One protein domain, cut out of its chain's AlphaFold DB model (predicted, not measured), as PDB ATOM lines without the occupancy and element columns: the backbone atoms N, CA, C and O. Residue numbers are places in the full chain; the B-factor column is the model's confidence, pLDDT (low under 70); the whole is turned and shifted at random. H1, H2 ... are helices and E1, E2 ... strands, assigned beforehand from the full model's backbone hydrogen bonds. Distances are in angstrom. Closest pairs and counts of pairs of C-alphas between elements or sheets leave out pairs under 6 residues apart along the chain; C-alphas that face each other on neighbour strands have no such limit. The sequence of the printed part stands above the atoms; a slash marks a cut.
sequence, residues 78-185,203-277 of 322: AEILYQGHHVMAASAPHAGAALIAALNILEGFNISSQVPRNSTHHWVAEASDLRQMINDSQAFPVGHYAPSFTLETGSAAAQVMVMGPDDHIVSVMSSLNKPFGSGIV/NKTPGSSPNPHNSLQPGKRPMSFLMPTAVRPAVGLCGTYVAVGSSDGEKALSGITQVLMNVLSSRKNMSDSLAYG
ATOM      1  N   ALA A  78     260.450 224.608 233.245       90.88
ATOM      2  CA  ALA A  78     259.843 223.893 234.357       90.88
ATOM      3  C   ALA A  78     259.546 224.914 235.463       90.88
ATOM      4  O   ALA A  78     260.430 225.695 235.819       90.88
ATOM      5  N   GLU A  79     258.327 224.923 235.998       91.31
ATOM      6  CA  GLU A  79     257.889 225.962 236.929       91.31
ATOM      7  C   GLU A  79     257.058 225.433 238.100       91.31
ATOM      8  O   GLU A  79     256.434 224.374 238.015       91.31
ATOM      9  N   ILE A  80     257.070 226.184 239.205       89.94
ATOM     10  CA  ILE A  80     256.251 225.946 240.398       89.94
ATOM     11  C   ILE A  80     255.944 227.255 241.123       89.94
ATOM     12  O   ILE A  80     256.719 228.212 241.072       89.94
ATOM     13  N   LEU A  81     254.817 227.273 241.830       90.44
ATOM     14  CA  LEU A  81     254.533 228.243 242.880       90.44
ATOM     15  C   LEU A  81     255.123 227.728 244.191       90.44
ATOM     16  O   LEU A  81     254.652 226.727 244.708       90.44
ATOM     17  N   TYR A  82     256.136 228.407 244.721       89.62
ATOM     18  CA  TYR A  82     256.780 228.030 245.979       89.62
ATOM     19  C   TYR A  82     256.858 229.241 246.900       89.62
ATOM     20  O   TYR A  82     257.416 230.272 246.519       89.62
ATOM     21  N   GLN A  83     256.288 229.138 248.106       89.31
ATOM     22  CA  GLN A  83     256.318 230.224 249.104       89.31
ATOM     23  C   GLN A  83     255.850 231.586 248.539       89.31
ATOM     24  O   GLN A  83     256.434 232.628 248.830       89.31
ATOM     25  N   GLY A  84     254.826 231.590 247.674       89.56
ATOM     26  CA  GLY A  84     254.289 232.810 247.048       89.56
ATOM     27  C   GLY A  84     255.118 233.386 245.890       89.56
ATOM     28  O   GLY A  84     254.895 234.532 245.501       89.56
ATOM     29  N   HIS A  85     256.057 232.619 245.332       93.62
ATOM     30  CA  HIS A  85     256.903 233.027 244.208       93.62
ATOM     31  C   HIS A  85     256.762 232.057 243.030       93.62
ATOM     32  O   HIS A  85     256.621 230.852 243.236       93.62
ATOM     33  N   HIS A  86     256.848 232.568 241.801       93.62
ATOM     34  CA  HIS A  86     257.064 231.741 240.615       93.62
ATOM     35  C   HIS A  86     258.545 231.396 240.521       93.62
ATOM     36  O   HIS A  86     259.366 232.284 240.295       93.62
ATOM     37  N   VAL A  87     258.876 230.117 240.673       95.38
ATOM     38  CA  VAL A  87     260.223 229.586 240.449       95.38
ATOM     39  C   VAL A  87     260.240 228.909 239.088       95.38
ATOM     40  O   VAL A  87     259.440 228.012 238.842       95.38
ATOM     41  N   MET A  88     261.150 229.332 238.215       95.44
ATOM     42  CA  MET A  88     261.294 228.850 236.841       95.44
ATOM     43  C   MET A  88     262.719 228.348 236.617       95.44
ATOM     44  O   MET A  88     263.685 229.050 236.919       95.44
ATOM     45  N   ALA A  89     262.857 227.152 236.055       93.94
ATOM     46  CA  ALA A  89     264.135 226.530 235.725       93.94
ATOM     47  C   ALA A  89     264.105 225.917 234.319       93.94
ATOM     48  O   ALA A  89     263.043 225.638 233.758       93.94
ATOM     49  N   ALA A  90     265.282 225.683 233.738       91.69
ATOM     50  CA  ALA A  90     265.396 225.078 232.412       91.69
ATOM     51  C   ALA A  90     264.702 223.698 232.341       91.69
ATOM     52  O   ALA A  90     264.949 222.819 233.168       91.69
ATOM     53  N   SER A  91     263.845 223.498 231.338       88.88
ATOM     54  CA  SER A  91     263.171 222.223 231.061       88.88
ATOM     55  C   SER A  91     264.099 221.214 230.365       88.88
ATOM     56  O   SER A  91     265.276 221.490 230.118       88.88
ATOM     57  N   ALA A  92     263.590 220.013 230.063       86.06
ATOM     58  CA  ALA A  92     264.365 218.936 229.442       86.06
ATOM     59  C   ALA A  92     265.171 219.430 228.213       86.06
ATOM     60  O   ALA A  92     264.661 220.207 227.405       86.06
ATOM     61  N   PRO A  93     266.436 219.012 228.038       90.06
ATOM     62  CA  PRO A  93     267.137 217.927 228.734       90.06
ATOM     63  C   PRO A  93     267.822 218.353 230.050       90.06
ATOM     64  O   PRO A  93     268.643 217.604 230.579       90.06
ATOM     65  N   HIS A  94     267.528 219.546 230.572       89.88
ATOM     66  CA  HIS A  94     268.117 220.036 231.815       89.88
ATOM     67  C   HIS A  94     267.403 219.491 233.059       89.88
ATOM     68  O   HIS A  94     266.216 219.166 233.025       89.88
ATOM     69  N   ALA A  95     268.118 219.444 234.182       88.31
ATOM     70  CA  ALA A  95     267.621 218.930 235.459       88.31
ATOM     71  C   ALA A  95     266.626 219.862 236.196       88.31
ATOM     72  O   ALA A  95     266.306 219.615 237.357       88.31
ATOM     73  N   GLY A  96     266.088 220.908 235.553       89.75
ATOM     74  CA  GLY A  96     265.177 221.851 236.211       89.75
ATOM     75  C   GLY A  96     263.893 221.201 236.732       89.75
ATOM     76  O   GLY A  96     263.434 221.561 237.807       89.75
ATOM     77  N   ALA A  97     263.361 220.171 236.063       89.06
ATOM     78  CA  ALA A  97     262.214 219.413 236.579       89.06
ATOM     79  C   ALA A  97     262.515 218.723 237.926       89.06
ATOM     80  O   ALA A  97     261.649 218.679 238.798       89.06
ATOM     81  N   ALA A  98     263.751 218.257 238.135       89.12
ATOM     82  CA  ALA A  98     264.172 217.692 239.415       89.12
ATOM     83  C   ALA A  98     264.245 218.766 240.513       89.12
ATOM     84  O   ALA A  98     263.872 218.498 241.653       89.12
ATOM     85  N   LEU A  99     264.664 219.994 240.173       92.25
ATOM     86  CA  LEU A  99     264.625 221.136 241.096       92.25
ATOM     87  C   LEU A  99     263.184 221.476 241.494       92.25
ATOM     88  O   LEU A  99     262.896 221.638 242.679       92.25
ATOM     89  N   ILE A 100     262.271 221.521 240.522       91.50
ATOM     90  CA  ILE A 100     260.843 221.738 240.776       91.50
ATOM     91  C   ILE A 100     260.265 220.642 241.685       91.50
ATOM     92  O   ILE A 100     259.600 220.951 242.674       91.50
ATOM     93  N   ALA A 101     260.565 219.371 241.404       88.00
ATOM     94  CA  ALA A 101     260.130 218.249 242.229       88.00
ATOM     95  C   ALA A 101     260.672 218.340 243.667       88.00
ATOM     96  O   ALA A 101     259.919 218.143 244.620       88.00
ATOM     97  N   ALA A 102     261.949 218.700 243.839       89.94
ATOM     98  CA  ALA A 102     262.563 218.871 245.152       89.94
ATOM     99  C   ALA A 102     261.877 219.975 245.975       89.94
ATOM    100  O   ALA A 102     261.553 219.758 247.144       89.94
ATOM    101  N   LEU A 103     261.600 221.134 245.368       91.00
ATOM    102  CA  LEU A 103     260.885 222.230 246.031       91.00
ATOM    103  C   LEU A 103     259.448 221.839 246.398       91.00
ATOM    104  O   LEU A 103     259.014 222.126 247.513       91.00
ATOM    105  N   ASN A 104     258.742 221.124 245.516       86.44
ATOM    106  CA  ASN A 104     257.389 220.629 245.779       86.44
ATOM    107  C   ASN A 104     257.349 219.647 246.964       86.44
ATOM    108  O   ASN A 104     256.490 219.741 247.842       86.44
ATOM    109  N   ILE A 105     258.310 218.715 247.018       85.19
ATOM    110  CA  ILE A 105     258.462 217.791 248.147       85.19
ATOM    111  C   ILE A 105     258.663 218.592 249.438       85.19
ATOM    112  O   ILE A 105     257.940 218.354 250.406       85.19
ATOM    113  N   LEU A 106     259.588 219.561 249.441       82.56
ATOM    114  CA  LEU A 106     259.906 220.400 250.604       82.56
ATOM    115  C   LEU A 106     258.726 221.263 251.067       82.56
ATOM    116  O   LEU A 106     258.526 221.425 252.270       82.56
ATOM    117  N   GLU A 107     257.915 221.788 250.147       80.94
ATOM    118  CA  GLU A 107     256.700 222.529 250.494       80.94
ATOM    119  C   GLU A 107     255.705 221.648 251.265       80.94
ATOM    120  O   GLU A 107     255.116 222.077 252.259       80.94
ATOM    121  N   GLY A 108     255.604 220.366 250.896       69.19
ATOM    122  CA  GLY A 108     254.799 219.366 251.601       69.19
ATOM    123  C   GLY A 108     255.264 219.021 253.026       69.19
ATOM    124  O   GLY A 108     254.522 218.353 253.744       69.19
ATOM    125  N   PHE A 109     256.456 219.449 253.455       59.38
ATOM    126  CA  PHE A 109     256.922 219.348 254.852       59.38
ATOM    127  C   PHE A 109     256.617 220.606 255.686       59.38
ATOM    128  O   PHE A 109     256.942 220.648 256.868       59.38
ATOM    129  N   ASN A 110     255.953 221.606 255.097       52.88
ATOM    130  CA  ASN A 110     255.483 222.828 255.748       52.88
ATOM    131  C   ASN A 110     256.593 223.624 256.473       52.88
ATOM    132  O   ASN A 110     256.492 223.908 257.666       52.88
ATOM    133  N   ILE A 111     257.612 224.082 255.730       50.44
ATOM    134  CA  ILE A 111     258.548 225.144 256.174       50.44
ATOM    135  C   ILE A 111     257.873 226.532 256.022       50.44
ATOM    136  O   ILE A 111     258.465 227.475 255.517       50.44
ATOM    137  N   SER A 112     256.630 226.653 256.510       36.59
ATOM    138  CA  SER A 112     255.669 227.781 256.429       36.59
ATOM    139  C   SER A 112     254.537 227.597 255.398       36.59
ATOM    140  O   SER A 112     254.745 227.651 254.192       36.59
ATOM    141  N   SER A 113     253.338 227.366 255.951       36.72
ATOM    142  CA  SER A 113     251.954 227.412 255.426       36.72
ATOM    143  C   SER A 113     251.642 227.173 253.930       36.72
ATOM    144  O   SER A 113     251.745 228.077 253.108       36.72
ATOM    145  N   GLN A 114     251.093 225.979 253.675       40.72
ATOM    146  CA  GLN A 114     250.001 225.557 252.762       40.72
ATOM    147  C   GLN A 114     249.464 226.532 251.682       40.72
ATOM    148  O   GLN A 114     248.784 227.511 251.991       40.72
ATOM    149  N   VAL A 115     249.594 226.129 250.408       44.50
ATOM    150  CA  VAL A 115     248.841 226.654 249.246       44.50
ATOM    151  C   VAL A 115     248.060 225.503 248.564       44.50
ATOM    152  O   VAL A 115     248.552 224.370 248.544       44.50
ATOM    153  N   PRO A 116     246.837 225.730 248.030       42.25
ATOM    154  CA  PRO A 116     246.011 224.684 247.420       42.25
ATOM    155  C   PRO A 116     246.614 224.090 246.138       42.25
ATOM    156  O   PRO A 116     246.981 224.805 245.207       42.25
ATOM    157  N   ARG A 117     246.643 222.754 246.075       46.91
ATOM    158  CA  ARG A 117     247.186 221.950 244.971       46.91
ATOM    159  C   ARG A 117     246.174 221.794 243.834       46.91
ATOM    160  O   ARG A 117     245.508 220.770 243.747       46.91
ATOM    161  N   ASN A 118     246.076 222.781 242.952       40.00
ATOM    162  CA  ASN A 118     245.363 222.633 241.680       40.00
ATOM    163  C   ASN A 118     246.286 223.028 240.520       40.00
ATOM    164  O   ASN A 118     246.321 224.208 240.193       40.00
ATOM    165  N   SER A 119     247.023 222.080 239.910       41.28
ATOM    166  CA  SER A 119     247.364 222.075 238.460       41.28
ATOM    167  C   SER A 119     248.335 220.953 238.019       41.28
ATOM    168  O   SER A 119     249.480 220.859 238.453       41.28
ATOM    169  N   THR A 120     247.837 220.094 237.124       38.75
ATOM    170  CA  THR A 120     248.315 219.791 235.749       38.75
ATOM    171  C   THR A 120     249.790 219.506 235.403       38.75
ATOM    172  O   THR A 120     250.079 219.331 234.220       38.75
ATOM    173  N   HIS A 121     250.727 219.390 236.344       54.09
ATOM    174  CA  HIS A 121     252.133 219.113 236.004       54.09
ATOM    175  C   HIS A 121     252.574 217.720 236.465       54.09
ATOM    176  O   HIS A 121     252.569 217.416 237.655       54.09
ATOM    177  N   HIS A 122     252.983 216.872 235.513       55.16
ATOM    178  CA  HIS A 122     253.449 215.497 235.753       55.16
ATOM    179  C   HIS A 122     254.488 215.405 236.887       55.16
ATOM    180  O   HIS A 122     254.374 214.538 237.748       55.16
ATOM    181  N   TRP A 123     255.419 216.362 236.959       61.56
ATOM    182  CA  TRP A 123     256.474 216.424 237.979       61.56
ATOM    183  C   TRP A 123     255.941 216.671 239.396       61.56
ATOM    184  O   TRP A 123     256.541 216.226 240.368       61.56
ATOM    185  N   VAL A 124     254.809 217.372 239.531       61.88
ATOM    186  CA  VAL A 124     254.151 217.614 240.826       61.88
ATOM    187  C   VAL A 124     253.498 216.328 241.333       61.88
ATOM    188  O   VAL A 124     253.576 216.041 242.528       61.88
ATOM    189  N   ALA A 125     252.899 215.540 240.433       60.81
ATOM    190  CA  ALA A 125     252.359 214.223 240.762       60.81
ATOM    191  C   ALA A 125     253.480 213.253 241.164       60.81
ATOM    192  O   ALA A 125     253.422 212.686 242.248       60.81
ATOM    193  N   GLU A 126     254.552 213.169 240.371       68.12
ATOM    194  CA  GLU A 126     255.715 212.320 240.668       68.12
ATOM    195  C   GLU A 126     256.378 212.698 242.004       68.12
ATOM    196  O   GLU A 126     256.656 211.845 242.846       68.12
ATOM    197  N   ALA A 127     256.554 213.995 242.258       73.31
ATOM    198  CA  ALA A 127     257.026 214.501 243.543       73.31
ATOM    199  C   ALA A 127     256.085 214.140 244.707       73.31
ATOM    200  O   ALA A 127     256.551 213.850 245.810       73.31
ATOM    201  N   SER A 128     254.767 214.144 244.485       71.12
ATOM    202  CA  SER A 128     253.783 213.734 245.492       71.12
ATOM    203  C   SER A 128     253.862 212.235 245.789       71.12
ATOM    204  O   SER A 128     253.772 211.851 246.956       71.12
ATOM    205  N   ASP A 129     254.070 211.403 244.771       77.56
ATOM    206  CA  ASP A 129     254.239 209.956 244.932       77.56
ATOM    207  C   ASP A 129     255.529 209.649 245.707       77.56
ATOM    208  O   ASP A 129     255.500 208.942 246.716       77.56
ATOM    209  N   LEU A 130     256.649 210.283 245.326       79.69
ATOM    210  CA  LEU A 130     257.912 210.212 246.069       79.69
ATOM    211  C   LEU A 130     257.733 210.633 247.530       79.69
ATOM    212  O   LEU A 130     258.227 209.961 248.434       79.69
ATOM    213  N   ARG A 131     256.985 211.714 247.782       80.38
ATOM    214  CA  ARG A 131     256.715 212.212 249.136       80.38
ATOM    215  C   ARG A 131     255.977 211.192 250.003       80.38
ATOM    216  O   ARG A 131     256.319 211.078 251.178       80.38
ATOM    217  N   GLN A 132     254.992 210.477 249.459       81.12
ATOM    218  CA  GLN A 132     254.237 209.453 250.198       81.12
ATOM    219  C   GLN A 132     255.111 208.262 250.612       81.12
ATOM    220  O   GLN A 132     254.811 207.591 251.596       81.12
ATOM    221  N   MET A 133     256.212 208.024 249.896       83.81
ATOM    222  CA  MET A 133     257.179 206.974 250.214       83.81
ATOM    223  C   MET A 133     258.215 207.393 251.272       83.81
ATOM    224  O   MET A 133     258.957 206.535 251.759       83.81
ATOM    225  N   ILE A 134     258.296 208.682 251.638       81.62
ATOM    226  CA  ILE A 134     259.237 209.189 252.648       81.62
ATOM    227  C   ILE A 134     258.680 208.962 254.056       81.62
ATOM    228  O   ILE A 134     257.583 209.411 254.380       81.62
ATOM    229  N   ASN A 135     259.485 208.324 254.909       79.12
ATOM    230  CA  ASN A 135     259.201 208.130 256.324       79.12
ATOM    231  C   ASN A 135     260.144 208.996 257.173       79.12
ATOM    232  O   ASN A 135     261.363 208.877 257.073       79.12
ATOM    233  N   ASP A 136     259.581 209.836 258.039       77.56
ATOM    234  CA  ASP A 136     260.349 210.756 258.888       77.56
ATOM    235  C   ASP A 136     261.226 210.026 259.927       77.56
ATOM    236  O   ASP A 136     262.165 210.608 260.464       77.56
ATOM    237  N   SER A 137     260.939 208.748 260.206       80.88
ATOM    238  CA  SER A 137     261.684 207.918 261.166       80.88
ATOM    239  C   SER A 137     262.775 207.051 260.529       80.88
ATOM    240  O   SER A 137     263.622 206.528 261.252       80.88
ATOM    241  N   GLN A 138     262.757 206.843 259.206       80.38
ATOM    242  CA  GLN A 138     263.690 205.933 258.536       80.38
ATOM    243  C   GLN A 138     263.876 206.265 257.047       80.38
ATOM    244  O   GLN A 138     262.906 206.450 256.315       80.38
ATOM    245  N   ALA A 139     265.127 206.229 256.577       79.06
ATOM    246  CA  ALA A 139     265.453 206.238 255.152       79.06
ATOM    247  C   ALA A 139     265.478 204.810 254.574       79.06
ATOM    248  O   ALA A 139     266.040 203.898 255.185       79.06
ATOM    249  N   PHE A 140     264.902 204.620 253.385       82.44
ATOM    250  CA  PHE A 140     264.917 203.341 252.669       82.44
ATOM    251  C   PHE A 140     266.049 203.278 251.625       82.44
ATOM    252  O   PHE A 140     266.587 204.315 251.227       82.44
ATOM    253  N   PRO A 141     266.438 202.079 251.148       81.12
ATOM    254  CA  PRO A 141     267.361 201.947 250.022       81.12
ATOM    255  C   PRO A 141     266.825 202.636 248.763       81.12
ATOM    256  O   PRO A 141     265.620 202.672 248.539       81.12
ATOM    257  N   VAL A 142     267.717 203.118 247.893       76.94
ATOM    258  CA  VAL A 142     267.360 203.931 246.711       76.94
ATOM    259  C   VAL A 142     266.278 203.291 245.830       76.94
ATOM    260  O   VAL A 142     265.356 203.982 245.404       76.94
ATOM    261  N   GLY A 143     266.336 201.969 245.632       79.56
ATOM    262  CA  GLY A 143     265.361 201.223 244.826       79.56
ATOM    263  C   GLY A 143     263.923 201.224 245.365       79.56
ATOM    264  O   GLY A 143     263.020 200.836 244.634       79.56
ATOM    265  N   HIS A 144     263.700 201.670 246.607       81.75
ATOM    266  CA  HIS A 144     262.365 201.920 247.163       81.75
ATOM    267  C   HIS A 144     261.691 203.140 246.530       81.75
ATOM    268  O   HIS A 144     260.477 203.160 246.387       81.75
ATOM    269  N   TYR A 145     262.477 204.153 246.155       79.12
ATOM    270  CA  TYR A 145     261.957 205.427 245.659       79.12
ATOM    271  C   TYR A 145     261.932 205.486 244.134       79.12
ATOM    272  O   TYR A 145     260.937 205.896 243.547       79.12
ATOM    273  N   ALA A 146     263.044 205.115 243.495       74.62
ATOM    274  CA  ALA A 146     263.204 205.193 242.048       74.62
ATOM    275  C   ALA A 146     264.410 204.360 241.579       74.62
ATOM    276  O   ALA A 146     265.353 204.140 242.349       74.62
ATOM    277  N   PRO A 147     264.447 203.938 240.302       73.94
ATOM    278  CA  PRO A 147     265.688 203.470 239.703       73.94
ATOM    279  C   PRO A 147     266.728 204.598 239.719       73.94
ATOM    280  O   PRO A 147     266.442 205.735 239.346       73.94
ATOM    281  N   SER A 148     267.953 204.280 240.132       71.25
ATOM    282  CA  SER A 148     269.065 205.228 240.133       71.25
ATOM    283  C   SER A 148     270.064 204.925 239.036       71.25
ATOM    284  O   SER A 148     270.422 203.769 238.807       71.25
ATOM    285  N   PHE A 149     270.579 205.986 238.427       72.81
ATOM    286  CA  PHE A 149     271.640 205.921 237.436       72.81
ATOM    287  C   PHE A 149     272.804 206.795 237.887       72.81
ATOM    288  O   PHE A 149     272.598 207.823 238.536       72.81
ATOM    289  N   THR A 150     274.027 206.391 237.553       64.62
ATOM    290  CA  THR A 150     275.209 207.195 237.873       64.62
ATOM    291  C   THR A 150     275.254 208.424 236.979       64.62
ATOM    292  O   THR A 150     275.000 208.351 235.774       64.62
ATOM    293  N   LEU A 151     275.600 209.546 237.593       63.72
ATOM    294  CA  LEU A 151     275.849 210.813 236.931       63.72
ATOM    295  C   LEU A 151     277.355 211.039 236.864       63.72
ATOM    296  O   LEU A 151     278.093 210.612 237.751       63.72
ATOM    297  N   GLU A 152     277.821 211.646 235.775       62.56
ATOM    298  CA  GLU A 152     279.227 212.015 235.679       62.56
ATOM    299  C   GLU A 152     279.472 213.389 236.292       62.56
ATOM    300  O   GLU A 152     278.808 214.378 235.980       62.56
ATOM    301  N   THR A 153     280.489 213.443 237.146       60.78
ATOM    302  CA  THR A 153     280.971 214.665 237.781       60.78
ATOM    303  C   THR A 153     281.918 215.441 236.869       60.78
ATOM    304  O   THR A 153     282.694 214.845 236.119       60.78
ATOM    305  N   GLY A 154     281.976 216.764 237.050       55.47
ATOM    306  CA  GLY A 154     283.094 217.579 236.553       55.47
ATOM    307  C   GLY A 154     282.755 218.566 235.441       55.47
ATOM    308  O   GLY A 154     283.671 219.042 234.772       55.47
ATOM    309  N   SER A 155     281.474 218.891 235.252       66.12
ATOM    310  CA  SER A 155     281.101 220.021 234.405       66.12
ATOM    311  C   SER A 155     281.467 221.330 235.104       66.12
ATOM    312  O   SER A 155     281.045 221.555 236.234       66.12
ATOM    313  N   ALA A 156     282.250 222.175 234.437       75.56
ATOM    314  CA  ALA A 156     282.486 223.554 234.837       75.56
ATOM    315  C   ALA A 156     281.606 224.464 233.980       75.56
ATOM    316  O   ALA A 156     281.616 224.374 232.748       75.56
ATOM    317  N   ALA A 157     280.853 225.351 234.617       87.19
ATOM    318  CA  ALA A 157     279.974 226.284 233.928       87.19
ATOM    319  C   ALA A 157     280.273 227.725 234.328       87.19
ATOM    320  O   ALA A 157     280.659 228.006 235.460       87.19
ATOM    321  N   ALA A 158     280.042 228.638 233.396       90.12
ATOM    322  CA  ALA A 158     279.917 230.056 233.662       90.12
ATOM    323  C   ALA A 158     278.434 230.426 233.697       90.12
ATOM    324  O   ALA A 158     277.606 229.806 233.023       90.12
ATOM    325  N   GLN A 159     278.105 231.457 234.465       91.69
ATOM    326  CA  GLN A 159     276.751 231.981 234.545       91.69
ATOM    327  C   GLN A 159     276.750 233.500 234.457       91.69
ATOM    328  O   GLN A 159     277.658 234.159 234.961       91.69
ATOM    329  N   VAL A 160     275.718 234.037 233.817       94.00
ATOM    330  CA  VAL A 160     275.451 235.470 233.717       94.00
ATOM    331  C   VAL A 160     273.993 235.687 234.078       94.00
ATOM    332  O   VAL A 160     273.107 235.007 233.557       94.00
ATOM    333  N   MET A 161     273.749 236.628 234.982       93.62
ATOM    334  CA  MET A 161     272.412 236.976 235.446       93.62
ATOM    335  C   MET A 161     272.229 238.478 235.341       93.62
ATOM    336  O   MET A 161     273.091 239.241 235.775       93.62
ATOM    337  N   VAL A 162     271.112 238.895 234.760       94.50
ATOM    338  CA  VAL A 162     270.761 240.301 234.582       94.50
ATOM    339  C   VAL A 162     269.313 240.477 235.003       94.50
ATOM    340  O   VAL A 162     268.443 239.729 234.562       94.50
ATOM    341  N   MET A 163     269.057 241.463 235.858       92.62
ATOM    342  CA  MET A 163     267.708 241.888 236.222       92.62
ATOM    343  C   MET A 163     267.526 243.343 235.804       92.62
ATOM    344  O   MET A 163     268.344 244.194 236.153       92.62
ATOM    345  N   GLY A 164     266.481 243.605 235.027       88.94
ATOM    346  CA  GLY A 164     266.075 244.947 234.620       88.94
ATOM    347  C   GLY A 164     264.995 245.534 235.540       88.94
ATOM    348  O   GLY A 164     264.449 244.824 236.382       88.94
ATOM    349  N   PRO A 165     264.651 246.822 235.367       83.12
ATOM    350  CA  PRO A 165     263.627 247.502 236.168       83.12
ATOM    351  C   PRO A 165     262.190 247.000 235.918       83.12
ATOM    352  O   PRO A 165     261.323 247.220 236.758       83.12
ATOM    353  N   ASP A 166     261.944 246.301 234.804       81.00
ATOM    354  CA  ASP A 166     260.601 245.966 234.305       81.00
ATOM    355  C   ASP A 166     260.240 244.469 234.450       81.00
ATOM    356  O   ASP A 166     259.761 243.870 233.492       81.00
ATOM    357  N   ASP A 167     260.537 243.818 235.584       82.69
ATOM    358  CA  ASP A 167     260.314 242.357 235.790       82.69
ATOM    359  C   ASP A 167     261.053 241.454 234.773       82.69
ATOM    360  O   ASP A 167     260.749 240.277 234.581       82.69
ATOM    361  N   HIS A 168     262.061 242.002 234.090       88.75
ATOM    362  CA  HIS A 168     262.881 241.241 233.156       88.75
ATOM    363  C   HIS A 168     264.030 240.582 233.908       88.75
ATOM    364  O   HIS A 168     264.919 241.263 234.422       88.75
ATOM    365  N   ILE A 169     264.036 239.250 233.926       93.31
ATOM    366  CA  ILE A 169     265.101 238.443 234.518       93.31
ATOM    367  C   ILE A 169     265.701 237.574 233.422       93.31
ATOM    368  O   ILE A 169     265.014 236.765 232.799       93.31
ATOM    369  N   VAL A 170     267.001 237.717 233.211       93.81
ATOM    370  CA  VAL A 170     267.784 236.876 232.311       93.81
ATOM    371  C   VAL A 170     268.753 236.077 233.166       93.81
ATOM    372  O   VAL A 170     269.611 236.648 233.829       93.81
ATOM    373  N   SER A 171     268.612 234.753 233.160       94.88
ATOM    374  CA  SER A 171     269.533 233.820 233.814       94.88
ATOM    375  C   SER A 171     270.090 232.887 232.749       94.88
ATOM    376  O   SER A 171     269.341 232.151 232.107       94.88
ATOM    377  N   VAL A 172     271.396 232.964 232.510       94.50
ATOM    378  CA  VAL A 172     272.083 232.214 231.456       94.50
ATOM    379  C   VAL A 172     273.216 231.421 232.073       94.50
ATOM    380  O   VAL A 172     273.993 231.937 232.873       94.50
ATOM    381  N   MET A 173     273.335 230.167 231.652       93.12
ATOM    382  CA  MET A 173     274.456 229.301 231.983       93.12
ATOM    383  C   MET A 173     275.064 228.733 230.706       93.12
ATOM    384  O   MET A 173     274.341 228.344 229.790       93.12
ATOM    385  N   SER A 174     276.391 228.671 230.657       92.31
ATOM    386  CA  SER A 174     277.145 228.116 229.534       92.31
ATOM    387  C   SER A 174     278.292 227.254 230.048       92.31
ATOM    388  O   SER A 174     278.901 227.563 231.069       92.31
ATOM    389  N   SER A 175     278.584 226.157 229.357       91.81
ATOM    390  CA  SER A 175     279.620 225.205 229.752       91.81
ATOM    391  C   SER A 175     280.254 224.558 228.526       91.81
ATOM    392  O   SER A 175     279.595 224.335 227.511       91.81
ATOM    393  N   LEU A 176     281.536 224.210 228.648       92.62
ATOM    394  CA  LEU A 176     282.227 223.319 227.714       92.62
ATOM    395  C   LEU A 176     282.146 221.844 228.146       92.62
ATOM    396  O   LEU A 176     282.819 221.007 227.550       92.62
ATOM    397  N   ASN A 177     281.329 221.526 229.150       89.94
ATOM    398  CA  ASN A 177     281.415 220.337 229.989       89.94
ATOM    399  C   ASN A 177     282.673 220.371 230.864       89.94
ATOM    400  O   ASN A 177     282.720 221.136 231.826       89.94
ATOM    401  N   LYS A 178     283.707 219.596 230.538       87.94
ATOM    402  CA  LYS A 178     284.933 219.539 231.344       87.94
ATOM    403  C   LYS A 178     285.703 220.866 231.279       87.94
ATOM    404  O   LYS A 178     285.516 221.631 230.327       87.94
ATOM    405  N   PRO A 179     286.613 221.150 232.232       87.75
ATOM    406  CA  PRO A 179     287.567 222.243 232.080       87.75
ATOM    407  C   PRO A 179     288.283 222.140 230.729       87.75
ATOM    408  O   PRO A 179     288.849 221.100 230.399       87.75
ATOM    409  N   PHE A 180     288.207 223.210 229.936       91.12
ATOM    410  CA  PHE A 180     288.687 223.269 228.550       91.12
ATOM    411  C   PHE A 180     288.017 222.305 227.544       91.12
ATOM    412  O   PHE A 180     288.538 222.066 226.453       91.12
ATOM    413  N   GLY A 181     286.842 221.771 227.870       92.75
ATOM    414  CA  GLY A 181     286.033 220.952 226.976       92.75
ATOM    415  C   GLY A 181     286.728 219.678 226.516       92.75
ATOM    416  O   GLY A 181     287.030 218.795 227.318       92.75
ATOM    417  N   SER A 182     286.919 219.548 225.207       93.75
ATOM    418  CA  SER A 182     287.620 218.419 224.580       93.75
ATOM    419  C   SER A 182     289.143 218.611 224.521       93.75
ATOM    420  O   SER A 182     289.874 217.669 224.213       93.75
ATOM    421  N   GLY A 183     289.643 219.828 224.769       93.88
ATOM    422  CA  GLY A 183     291.037 220.201 224.503       93.88
ATOM    423  C   GLY A 183     291.403 220.223 223.008       93.88
ATOM    424  O   GLY A 183     292.589 220.226 222.653       93.88
ATOM    425  N   ILE A 184     290.401 220.198 222.126       95.19
ATOM    426  CA  ILE A 184     290.542 220.345 220.677       95.19
ATOM    427  C   ILE A 184     290.259 221.803 220.321       95.19
ATOM    428  O   ILE A 184     289.187 222.322 220.634       95.19
ATOM    429  N   VAL A 185     291.229 222.456 219.681       95.50
ATOM    430  CA  VAL A 185     291.115 223.838 219.208       95.50
ATOM    431  C   VAL A 185     291.177 223.844 217.684       95.50
ATOM    432  O   VAL A 185     292.058 223.202 217.107       95.50
ATOM    433  N   ASN A 203     279.551 200.252 229.813       80.00
ATOM    434  CA  ASN A 203     280.970 200.216 230.200       80.00
ATOM    435  C   ASN A 203     281.696 201.572 230.252       80.00
ATOM    436  O   ASN A 203     282.923 201.597 230.314       80.00
ATOM    437  N   LYS A 204     280.972 202.696 230.262       80.88
ATOM    438  CA  LYS A 204     281.578 204.026 230.404       80.88
ATOM    439  C   LYS A 204     282.308 204.203 231.740       80.88
ATOM    440  O   LYS A 204     283.473 204.586 231.772       80.88
ATOM    441  N   THR A 205     281.621 203.882 232.831       73.69
ATOM    442  CA  THR A 205     282.153 203.892 234.197       73.69
ATOM    443  C   THR A 205     282.019 202.487 234.783       73.69
ATOM    444  O   THR A 205     280.894 201.973 234.844       73.69
ATOM    445  N   PRO A 206     283.124 201.835 235.197       71.56
ATOM    446  CA  PRO A 206     283.073 200.501 235.787       71.56
ATOM    447  C   PRO A 206     282.121 200.453 236.989       71.56
ATOM    448  O   PRO A 206     282.221 201.279 237.891       71.56
ATOM    449  N   GLY A 207     281.192 199.493 237.000       68.25
ATOM    450  CA  GLY A 207     280.227 199.318 238.094       68.25
ATOM    451  C   GLY A 207     278.983 200.216 238.035       68.25
ATOM    452  O   GLY A 207     278.162 200.157 238.945       68.25
ATOM    453  N   SER A 208     278.811 201.013 236.976       69.25
ATOM    454  CA  SER A 208     277.618 201.842 236.771       69.25
ATOM    455  C   SER A 208     276.611 201.197 235.819       69.25
ATOM    456  O   SER A 208     276.984 200.641 234.784       69.25
ATOM    457  N   SER A 209     275.321 201.332 236.142       76.88
ATOM    458  CA  SER A 209     274.234 201.006 235.216       76.88
ATOM    459  C   SER A 209     273.959 202.194 234.284       76.88
ATOM    460  O   SER A 209     273.700 203.298 234.775       76.88
ATOM    461  N   PRO A 210     273.986 202.006 232.951       82.00
ATOM    462  CA  PRO A 210     273.744 203.094 232.012       82.00
ATOM    463  C   PRO A 210     272.289 203.569 232.098       82.00
ATOM    464  O   PRO A 210     271.371 202.755 232.178       82.00
ATOM    465  N   ASN A 211     272.068 204.883 232.022       85.75
ATOM    466  CA  ASN A 211     270.724 205.445 231.930       85.75
ATOM    467  C   ASN A 211     270.158 205.248 230.508       85.75
ATOM    468  O   ASN A 211     270.636 205.904 229.576       85.75
ATOM    469  N   PRO A 212     269.120 204.409 230.304       86.56
ATOM    470  CA  PRO A 212     268.558 204.173 228.975       86.56
ATOM    471  C   PRO A 212     267.917 205.437 228.381       86.56
ATOM    472  O   PRO A 212     267.996 205.659 227.167       86.56
ATOM    473  N   HIS A 213     267.361 206.316 229.222       87.25
ATOM    474  CA  HIS A 213     266.742 207.578 228.803       87.25
ATOM    475  C   HIS A 213     267.770 208.613 228.345       87.25
ATOM    476  O   HIS A 213     267.438 209.500 227.561       87.25
ATOM    477  N   ASN A 214     269.030 208.464 228.748       91.62
ATOM    478  CA  ASN A 214     270.144 209.315 228.341       91.62
ATOM    479  C   ASN A 214     271.171 208.544 227.492       91.62
ATOM    480  O   ASN A 214     272.364 208.819 227.538       91.62
ATOM    481  N   SER A 215     270.714 207.561 226.713       91.88
ATOM    482  CA  SER A 215     271.542 206.869 225.721       91.88
ATOM    483  C   SER A 215     271.915 207.774 224.543       91.88
ATOM    484  O   SER A 215     271.125 208.646 224.154       91.88
ATOM    485  N   LEU A 216     273.105 207.538 223.976       92.19
ATOM    486  CA  LEU A 216     273.618 208.219 222.785       92.19
ATOM    487  C   LEU A 216     272.737 207.911 221.569       92.19
ATOM    488  O   LEU A 216     272.523 206.748 221.229       92.19
ATOM    489  N   GLN A 217     272.227 208.959 220.923       93.12
ATOM    490  CA  GLN A 217     271.381 208.863 219.732       93.12
ATOM    491  C   GLN A 217     271.664 210.049 218.793       93.12
ATOM    492  O   GLN A 217     271.909 211.152 219.291       93.12
ATOM    493  N   PRO A 218     271.608 209.865 217.458       93.44
ATOM    494  CA  PRO A 218     271.758 210.962 216.502       93.44
ATOM    495  C   PRO A 218     270.752 212.092 216.757       93.44
ATOM    496  O   PRO A 218     269.581 211.833 217.028       93.44
ATOM    497  N   GLY A 219     271.209 213.347 216.707       92.25
ATOM    498  CA  GLY A 219     270.374 214.543 216.908       92.25
ATOM    499  C   GLY A 219     269.855 214.770 218.335       92.25
ATOM    500  O   GLY A 219     269.287 215.823 218.627       92.25
ATOM    501  N   LYS A 220     270.053 213.822 219.256       93.62
ATOM    502  CA  LYS A 220     269.640 213.965 220.653       93.62
ATOM    503  C   LYS A 220     270.604 214.883 221.402       93.62
ATOM    504  O   LYS A 220     271.809 214.872 221.168       93.62
ATOM    505  N   ARG A 221     270.071 215.655 222.350       92.88
ATOM    506  CA  ARG A 221     270.865 216.451 223.298       92.88
ATOM    507  C   ARG A 221     271.089 215.640 224.582       92.88
ATOM    508  O   ARG A 221     270.120 215.043 225.060       92.88
ATOM    509  N   PRO A 222     272.312 215.598 225.134       92.12
ATOM    510  CA  PRO A 222     272.568 214.895 226.383       92.12
ATOM    511  C   PRO A 222     271.890 215.604 227.559       92.12
ATOM    512  O   PRO A 222     271.664 216.817 227.524       92.12
ATOM    513  N   MET A 223     271.574 214.837 228.601       89.25
ATOM    514  CA  MET A 223     271.085 215.372 229.873       89.25
ATOM    515  C   MET A 223     272.095 216.355 230.478       89.25
ATOM    516  O   MET A 223     273.295 216.131 230.389       89.25
ATOM    517  N   SER A 224     271.623 217.439 231.099       88.50
ATOM    518  CA  SER A 224     272.497 218.491 231.630       88.50
ATOM    519  C   SER A 224     272.056 218.985 233.009       88.50
ATOM    520  O   SER A 224     270.866 219.140 233.278       88.50
ATOM    521  N   PHE A 225     273.024 219.301 233.872       86.75
ATOM    522  CA  PHE A 225     272.793 219.922 235.187       86.75
ATOM    523  C   PHE A 225     272.933 221.447 235.175       86.75
ATOM    524  O   PHE A 225     272.873 222.085 236.224       86.75
ATOM    525  N   LEU A 226     273.067 222.056 233.994       90.06
ATOM    526  CA  LEU A 226     272.924 223.501 233.858       90.06
ATOM    527  C   LEU A 226     271.469 223.871 234.140       90.06
ATOM    528  O   LEU A 226     270.577 223.536 233.363       90.06
ATOM    529  N   MET A 227     271.237 224.539 235.266       91.25
ATOM    530  CA  MET A 227     269.911 224.930 235.738       91.25
ATOM    531  C   MET A 227     269.885 226.434 236.023       91.25
ATOM    532  O   MET A 227     269.816 226.831 237.191       91.25
ATOM    533  N   PRO A 228     269.953 227.288 234.980       94.50
ATOM    534  CA  PRO A 228     269.662 228.700 235.167       94.50
ATOM    535  C   PRO A 228     268.249 228.808 235.733       94.50
ATOM    536  O   PRO A 228     267.285 228.329 235.132       94.50
ATOM    537  N   THR A 229     268.151 229.377 236.926       96.00
ATOM    538  CA  THR A 229     266.905 229.491 237.675       96.00
ATOM    539  C   THR A 229     266.585 230.962 237.869       96.00
ATOM    540  O   THR A 229     267.471 231.761 238.186       96.00
ATOM    541  N   ALA A 230     265.322 231.318 237.663       96.38
ATOM    542  CA  ALA A 230     264.778 232.648 237.883       96.38
ATOM    543  C   ALA A 230     263.550 232.552 238.792       96.38
ATOM    544  O   ALA A 230     262.751 231.622 238.689       96.38
ATOM    545  N   VAL A 231     263.410 233.519 239.687       95.88
ATOM    546  CA  VAL A 231     262.341 233.601 240.675       95.88
ATOM    547  C   VAL A 231     261.803 235.016 240.697       95.88
ATOM    548  O   VAL A 231     262.579 235.971 240.779       95.88
ATOM    549  N   ARG A 232     260.478 235.132 240.680       94.56
ATOM    550  CA  ARG A 232     259.762 236.399 240.837       94.56
ATOM    551  C   ARG A 232     258.545 236.247 241.752       94.56
ATOM    552  O   ARG A 232     258.061 235.123 241.920       94.56
ATOM    553  N   PRO A 233     258.020 237.341 242.328       93.31
ATOM    554  CA  PRO A 233     256.767 237.317 243.076       93.31
ATOM    555  C   PRO A 233     255.617 236.724 242.249       93.31
ATOM    556  O   PRO A 233     255.523 236.959 241.046       93.31
ATOM    557  N   ALA A 234     254.736 235.946 242.887       91.69
ATOM    558  CA  ALA A 234     253.571 235.380 242.203       91.69
ATOM    559  C   ALA A 234     252.452 236.400 241.955       91.69
ATOM    560  O   ALA A 234     251.635 236.232 241.053       91.69
ATOM    561  N   VAL A 235     252.400 237.454 242.773       88.81
ATOM    562  CA  VAL A 235     251.362 238.482 242.713       88.81
ATOM    563  C   VAL A 235     252.005 239.860 242.747       88.81
ATOM    564  O   VAL A 235     252.670 240.223 243.716       88.81
ATOM    565  N   GLY A 236     251.748 240.646 241.702       86.19
ATOM    566  CA  GLY A 236     252.307 241.986 241.547       86.19
ATOM    567  C   GLY A 236     253.820 241.983 241.323       86.19
ATOM    568  O   GLY A 236     254.427 240.948 241.073       86.19
ATOM    569  N   LEU A 237     254.421 243.171 241.404       83.56
ATOM    570  CA  LEU A 237     255.858 243.373 241.179       83.56
ATOM    571  C   LEU A 237     256.661 243.513 242.479       83.56
ATOM    572  O   LEU A 237     257.888 243.580 242.447       83.56
ATOM    573  N   CYS A 238     255.989 243.583 243.628       85.50
ATOM    574  CA  CYS A 238     256.634 243.766 244.923       85.50
ATOM    575  C   CYS A 238     256.987 242.411 245.541       85.50
ATOM    576  O   CYS A 238     256.110 241.579 245.754       85.50
ATOM    577  N   GLY A 239     258.256 242.216 245.895       87.50
ATOM    578  CA  GLY A 239     258.703 241.027 246.612       87.50
ATOM    579  C   GLY A 239     260.136 240.650 246.272       87.50
ATOM    580  O   GLY A 239     260.919 241.482 245.810       87.50
ATOM    581  N   THR A 240     260.477 239.390 246.532       91.31
ATOM    582  CA  THR A 240     261.834 238.881 246.344       91.31
ATOM    583  C   THR A 240     262.017 238.360 244.926       91.31
ATOM    584  O   THR A 240     261.281 237.490 244.463       91.31
ATOM    585  N   TYR A 241     263.053 238.864 244.265       93.88
ATOM    586  CA  TYR A 241     263.535 238.365 242.985       93.88
ATOM    587  C   TYR A 241     264.836 237.610 243.203       93.88
ATOM    588  O   TYR A 241     265.701 238.060 243.954       93.88
ATOM    589  N   VAL A 242     264.984 236.462 242.546       95.06
ATOM    590  CA  VAL A 242     266.208 235.658 242.628       95.06
ATOM    591  C   VAL A 242     266.568 235.165 241.239       95.06
ATOM    592  O   VAL A 242     265.728 234.634 240.525       95.06
ATOM    593  N   ALA A 243     267.831 235.298 240.861       95.38
ATOM    594  CA  ALA A 243     268.415 234.540 239.769       95.38
ATOM    595  C   ALA A 243     269.563 233.744 240.373       95.38
ATOM    596  O   ALA A 243     270.366 234.285 241.134       95.38
ATOM    597  N   VAL A 244     269.589 232.444 240.109       94.25
ATOM    598  CA  VAL A 244     270.592 231.549 240.680       94.25
ATOM    599  C   VAL A 244     270.881 230.400 239.725       94.25
ATOM    600  O   VAL A 244     270.033 229.961 238.954       94.25
ATOM    601  N   GLY A 245     272.111 229.930 239.776       91.44
ATOM    602  CA  GLY A 245     272.633 228.795 239.042       91.44
ATOM    603  C   GLY A 245     273.862 228.288 239.788       91.44
ATOM    604  O   GLY A 245     274.309 228.887 240.773       91.44
ATOM    605  N   SER A 246     274.398 227.153 239.357       87.25
ATOM    606  CA  SER A 246     275.570 226.551 239.989       87.25
ATOM    607  C   SER A 246     276.444 225.871 238.951       87.25
ATOM    608  O   SER A 246     275.954 225.177 238.066       87.25
ATOM    609  N   SER A 247     277.750 226.066 239.079       82.56
ATOM    610  CA  SER A 247     278.766 225.461 238.224       82.56
ATOM    611  C   SER A 247     279.226 224.080 238.694       82.56
ATOM    612  O   SER A 247     280.166 223.558 238.115       82.56
ATOM    613  N   ASP A 248     278.608 223.492 239.725       77.44
ATOM    614  CA  ASP A 248     279.104 222.272 240.386       77.44
ATOM    615  C   ASP A 248     278.499 220.967 239.825       77.44
ATOM    616  O   ASP A 248     278.376 219.964 240.535       77.44
ATOM    617  N   GLY A 249     278.094 220.960 238.551       82.12
ATOM    618  CA  GLY A 249     277.515 219.783 237.892       82.12
ATOM    619  C   GLY A 249     276.335 219.189 238.673       82.12
ATOM    620  O   GLY A 249     275.385 219.891 239.002       82.12
ATOM    621  N   GLU A 250     276.394 217.903 239.018       77.62
ATOM    622  CA  GLU A 250     275.334 217.197 239.764       77.62
ATOM    623  C   GLU A 250     274.996 217.811 241.136       77.62
ATOM    624  O   GLU A 250     273.854 217.734 241.598       77.62
ATOM    625  N   LYS A 251     275.958 218.491 241.778       85.38
ATOM    626  CA  LYS A 251     275.740 219.179 243.058       85.38
ATOM    627  C   LYS A 251     274.895 220.444 242.910       85.38
ATOM    628  O   LYS A 251     274.373 220.939 243.912       85.38
ATOM    629  N   ALA A 252     274.707 220.940 241.684       88.88
ATOM    630  CA  ALA A 252     273.890 222.115 241.404       88.88
ATOM    631  C   ALA A 252     272.458 221.951 241.920       88.88
ATOM    632  O   ALA A 252     271.906 222.897 242.475       88.88
ATOM    633  N   LEU A 253     271.874 220.752 241.807       90.31
ATOM    634  CA  LEU A 253     270.495 220.503 242.233       90.31
ATOM    635  C   LEU A 253     270.317 220.762 243.733       90.31
ATOM    636  O   LEU A 253     269.489 221.577 244.140       90.31
ATOM    637  N   SER A 254     271.126 220.099 244.560       90.06
ATOM    638  CA  SER A 254     271.067 220.254 246.016       90.06
ATOM    639  C   SER A 254     271.505 221.650 246.456       90.06
ATOM    640  O   SER A 254     270.898 222.215 247.368       90.06
ATOM    641  N   GLY A 255     272.508 222.236 245.796       90.62
ATOM    642  CA  GLY A 255     272.981 223.588 246.082       90.62
ATOM    643  C   GLY A 255     271.919 224.658 245.820       90.62
ATOM    644  O   GLY A 255     271.599 225.431 246.721       90.62
ATOM    645  N   ILE A 256     271.324 224.671 244.623       94.12
ATOM    646  CA  ILE A 256     270.272 225.631 244.253       94.12
ATOM    647  C   ILE A 256     269.043 225.447 245.149       94.12
ATOM    648  O   ILE A 256     268.513 226.433 245.657       94.12
ATOM    649  N   THR A 257     268.637 224.202 245.424       93.69
ATOM    650  CA  THR A 257     267.508 223.914 246.325       93.69
ATOM    651  C   THR A 257     267.718 224.533 247.712       93.69
ATOM    652  O   THR A 257     266.822 225.191 248.238       93.69
ATOM    653  N   GLN A 258     268.909 224.374 248.303       91.44
ATOM    654  CA  GLN A 258     269.226 224.943 249.620       91.44
ATOM    655  C   GLN A 258     269.255 226.475 249.609       91.44
ATOM    656  O   GLN A 258     268.759 227.093 250.552       91.44
ATOM    657  N   VAL A 259     269.787 227.095 248.550       93.75
ATOM    658  CA  VAL A 259     269.783 228.560 248.404       93.75
ATOM    659  C   VAL A 259     268.350 229.085 248.323       93.75
ATOM    660  O   VAL A 259     267.989 229.986 249.078       93.75
ATOM    661  N   LEU A 260     267.506 228.486 247.479       94.94
ATOM    662  CA  LEU A 260     266.106 228.889 247.345       94.94
ATOM    663  C   LEU A 260     265.322 228.691 248.647       94.94
ATOM    664  O   LEU A 260     264.566 229.574 249.038       94.94
ATOM    665  N   MET A 261     265.543 227.590 249.366       90.94
ATOM    666  CA  MET A 261     264.912 227.353 250.669       90.94
ATOM    667  C   MET A 261     265.342 228.391 251.722       90.94
ATOM    668  O   MET A 261     264.518 228.868 252.506       90.94
ATOM    669  N   ASN A 262     266.623 228.770 251.750       88.25
ATOM    670  CA  ASN A 262     267.120 229.790 252.673       88.25
ATOM    671  C   ASN A 262     266.514 231.170 252.371       88.25
ATOM    672  O   ASN A 262     266.066 231.855 253.293       88.25
ATOM    673  N   VAL A 263     266.469 231.562 251.097       93.62
ATOM    674  CA  VAL A 263     265.987 232.887 250.683       93.62
ATOM    675  C   VAL A 263     264.464 232.987 250.764       93.62
ATOM    676  O   VAL A 263     263.945 233.943 251.334       93.62
ATOM    677  N   LEU A 264     263.736 232.007 250.225       91.81
ATOM    678  CA  LEU A 264     262.280 232.090 250.077       91.81
ATOM    679  C   LEU A 264     261.537 231.637 251.339       91.81
ATOM    680  O   LEU A 264     260.590 232.301 251.755       91.81
ATOM    681  N   SER A 265     261.985 230.558 251.985       88.12
ATOM    682  CA  SER A 265     261.288 229.982 253.149       88.12
ATOM    683  C   SER A 265     261.826 230.538 254.464       88.12
ATOM    684  O   SER A 265     261.062 230.921 255.343       88.12
ATOM    685  N   SER A 266     263.154 230.628 254.598       83.00
ATOM    686  CA  SER A 266     263.795 231.149 255.819       83.00
ATOM    687  C   SER A 266     264.028 232.664 255.802       83.00
ATOM    688  O   SER A 266     264.548 233.197 256.781       83.00
ATOM    689  N   ARG A 267     263.661 233.359 254.711       87.06
ATOM    690  CA  ARG A 267     263.820 234.816 254.524       87.06
ATOM    691  C   ARG A 267     265.234 235.330 254.814       87.06
ATOM    692  O   ARG A 267     265.410 236.441 255.314       87.06
ATOM    693  N   LYS A 268     266.247 234.513 254.527       85.88
ATOM    694  CA  LYS A 268     267.653 234.888 254.701       85.88
ATOM    695  C   LYS A 268     268.136 235.721 253.519       85.88
ATOM    696  O   LYS A 268     267.605 235.629 252.414       85.88
ATOM    697  N   ASN A 269     269.182 236.509 253.747       91.19
ATOM    698  CA  ASN A 269     269.841 237.250 252.680       91.19
ATOM    699  C   ASN A 269     270.474 236.275 251.668       91.19
ATOM    700  O   ASN A 269     270.990 235.221 252.049       91.19
ATOM    701  N   MET A 270     270.447 236.627 250.382       91.50
ATOM    702  CA  MET A 270     271.094 235.871 249.310       91.50
ATOM    703  C   MET A 270     272.596 235.694 249.563       91.50
ATOM    704  O   MET A 270     273.100 234.582 249.430       91.50
ATOM    705  N   SER A 271     273.304 236.747 249.981       91.19
ATOM    706  CA  SER A 271     274.751 236.681 250.240       91.19
ATOM    707  C   SER A 271     275.089 235.671 251.337       91.19
ATOM    708  O   SER A 271     275.955 234.822 251.138       91.19
ATOM    709  N   ASP A 272     274.347 235.689 252.445       86.81
ATOM    710  CA  ASP A 272     274.524 234.722 253.533       86.81
ATOM    711  C   ASP A 272     274.150 233.307 253.079       86.81
ATOM    712  O   ASP A 272     274.836 232.336 253.389       86.81
ATOM    713  N   SER A 273     273.081 233.191 252.285       87.31
ATOM    714  CA  SER A 273     272.600 231.914 251.750       87.31
ATOM    715  C   SER A 273     273.617 231.231 250.836       87.31
ATOM    716  O   SER A 273     273.652 230.003 250.797       87.31
ATOM    717  N   LEU A 274     274.434 232.012 250.121       89.00
ATOM    718  CA  LEU A 274     275.543 231.518 249.305       89.00
ATOM    719  C   LEU A 274     276.785 231.170 250.136       89.00
ATOM    720  O   LEU A 274     277.555 230.307 249.720       89.00
ATOM    721  N   ALA A 275     276.984 231.828 251.280       86.56
ATOM    722  CA  ALA A 275     278.134 231.610 252.158       86.56
ATOM    723  C   ALA A 275     277.981 230.384 253.074       86.56
ATOM    724  O   ALA A 275     278.980 229.849 253.553       86.56
ATOM    725  N   TYR A 276     276.753 229.928 253.342       82.06
ATOM    726  CA  TYR A 276     276.545 228.733 254.157       82.06
ATOM    727  C   TYR A 276     277.102 227.475 253.486       82.06
ATOM    728  O   TYR A 276     276.909 227.249 252.292       82.06
ATOM    729  N   GLY A 277     277.700 226.598 254.297       78.25
ATOM    730  CA  GLY A 277     278.031 225.248 253.857       78.25
ATOM    731  C   GLY A 277     276.783 224.501 253.384       78.25
ATOM    732  O   GLY A 277     275.707 224.618 253.980       78.25
TER     733      GLY A 277
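Overview. This is residues 78 to 185 and 203 to 277 of the 322 residues of the protein "Gamma-glutamyltransferase 7" of Liparis tanakae (Tanaka's snailfish) (UniProt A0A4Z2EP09). A small twisted sheet, E1 E2 E5 E6, has helices H1 and H3 packed over one face, while the long hairpin E3 E4 covers part of the other face in a partial sandwich. H2 packs on H1 and H4 on H3; long loops run around this body, and residues 135 to 143 stick out. The printed part has 183 residues, with named elements in the order E1 E2 H1 H2 E3 E4 E5 E6 H3 H4: four helices and six strands, both sheets antiparallel. The class is mixed, helices and strands, although under half of the residues are in named elements. The whole is compact, with a radius of gyration of the C-alphas of 17.6 A and spans of 49 by 44 by 33 A.

Along the chain. E1, residues 78 to 82, begins with C-alpha 78 at (259.843, 223.893, 234.357), and E2 is residues 85 to 89. H1, residues 96 to 107, is 16.6 A long, and H2, residues 122 to 132, is 15.7 A. E3, residues 157 to 163, and E4, residues 169 to 175, measure 20.0 A and 20.2 A. E5 is residues 229 to 233 and E6 residues 242 to 244. H3, residues 251 to 265, is 20.7 A long; H4, residues 270 to 275, ends with C-alpha 275 at (278.134, 231.610, 252.158).

Arrangement. The twisted sheet runs E1 E2 E5 E6. Within hydrogen-bond range are N 80 and O 87 of hairpin E1 E2, 3.0 A, N 88 and O 230 of E2 and E5, 2.8 A, and N 231 and O 242 of hairpin E5 E6, 2.7 A. H1 and H3 form two layers with it, helices on the same face, at heights over the sheet of 8.4 A and 9.1 A. H1 touches H3 with residues 98 to 103 alone, at a steep tilt of 42 degrees; the closest C-alphas, of Leu 99 and Leu 253, are 6.0 A apart. H1 touches H2 at the C-alphas of Ala 101 and Ala 127, 5.0 A. H3 touches H4 at the C-alphas of Val 259 and Ser 273, 5.5 A. Hairpin E3 E4, with N 160 and O 172 at 2.9 A, makes a sandwich, two sheets face to face, with the larger sheet; the closest C-alphas of E4 and E6, Ser 171 and Ala 243, are 6.1 A apart. In H1, H2, H3 and H4 every O i to N i+4 pair is within hydrogen-bond range.

Size, cuts and confidence. The C-alphas farthest apart, of Ser 137 and Val 185, are 53.7 A apart. Residues 186 to 202 are not printed, and the gap is 28.0 A. The links H1 to H2 and H2 to E3 are long. The pLDDT is under 70 at residues 108 to 126, 150 to 155 and 207 to 208.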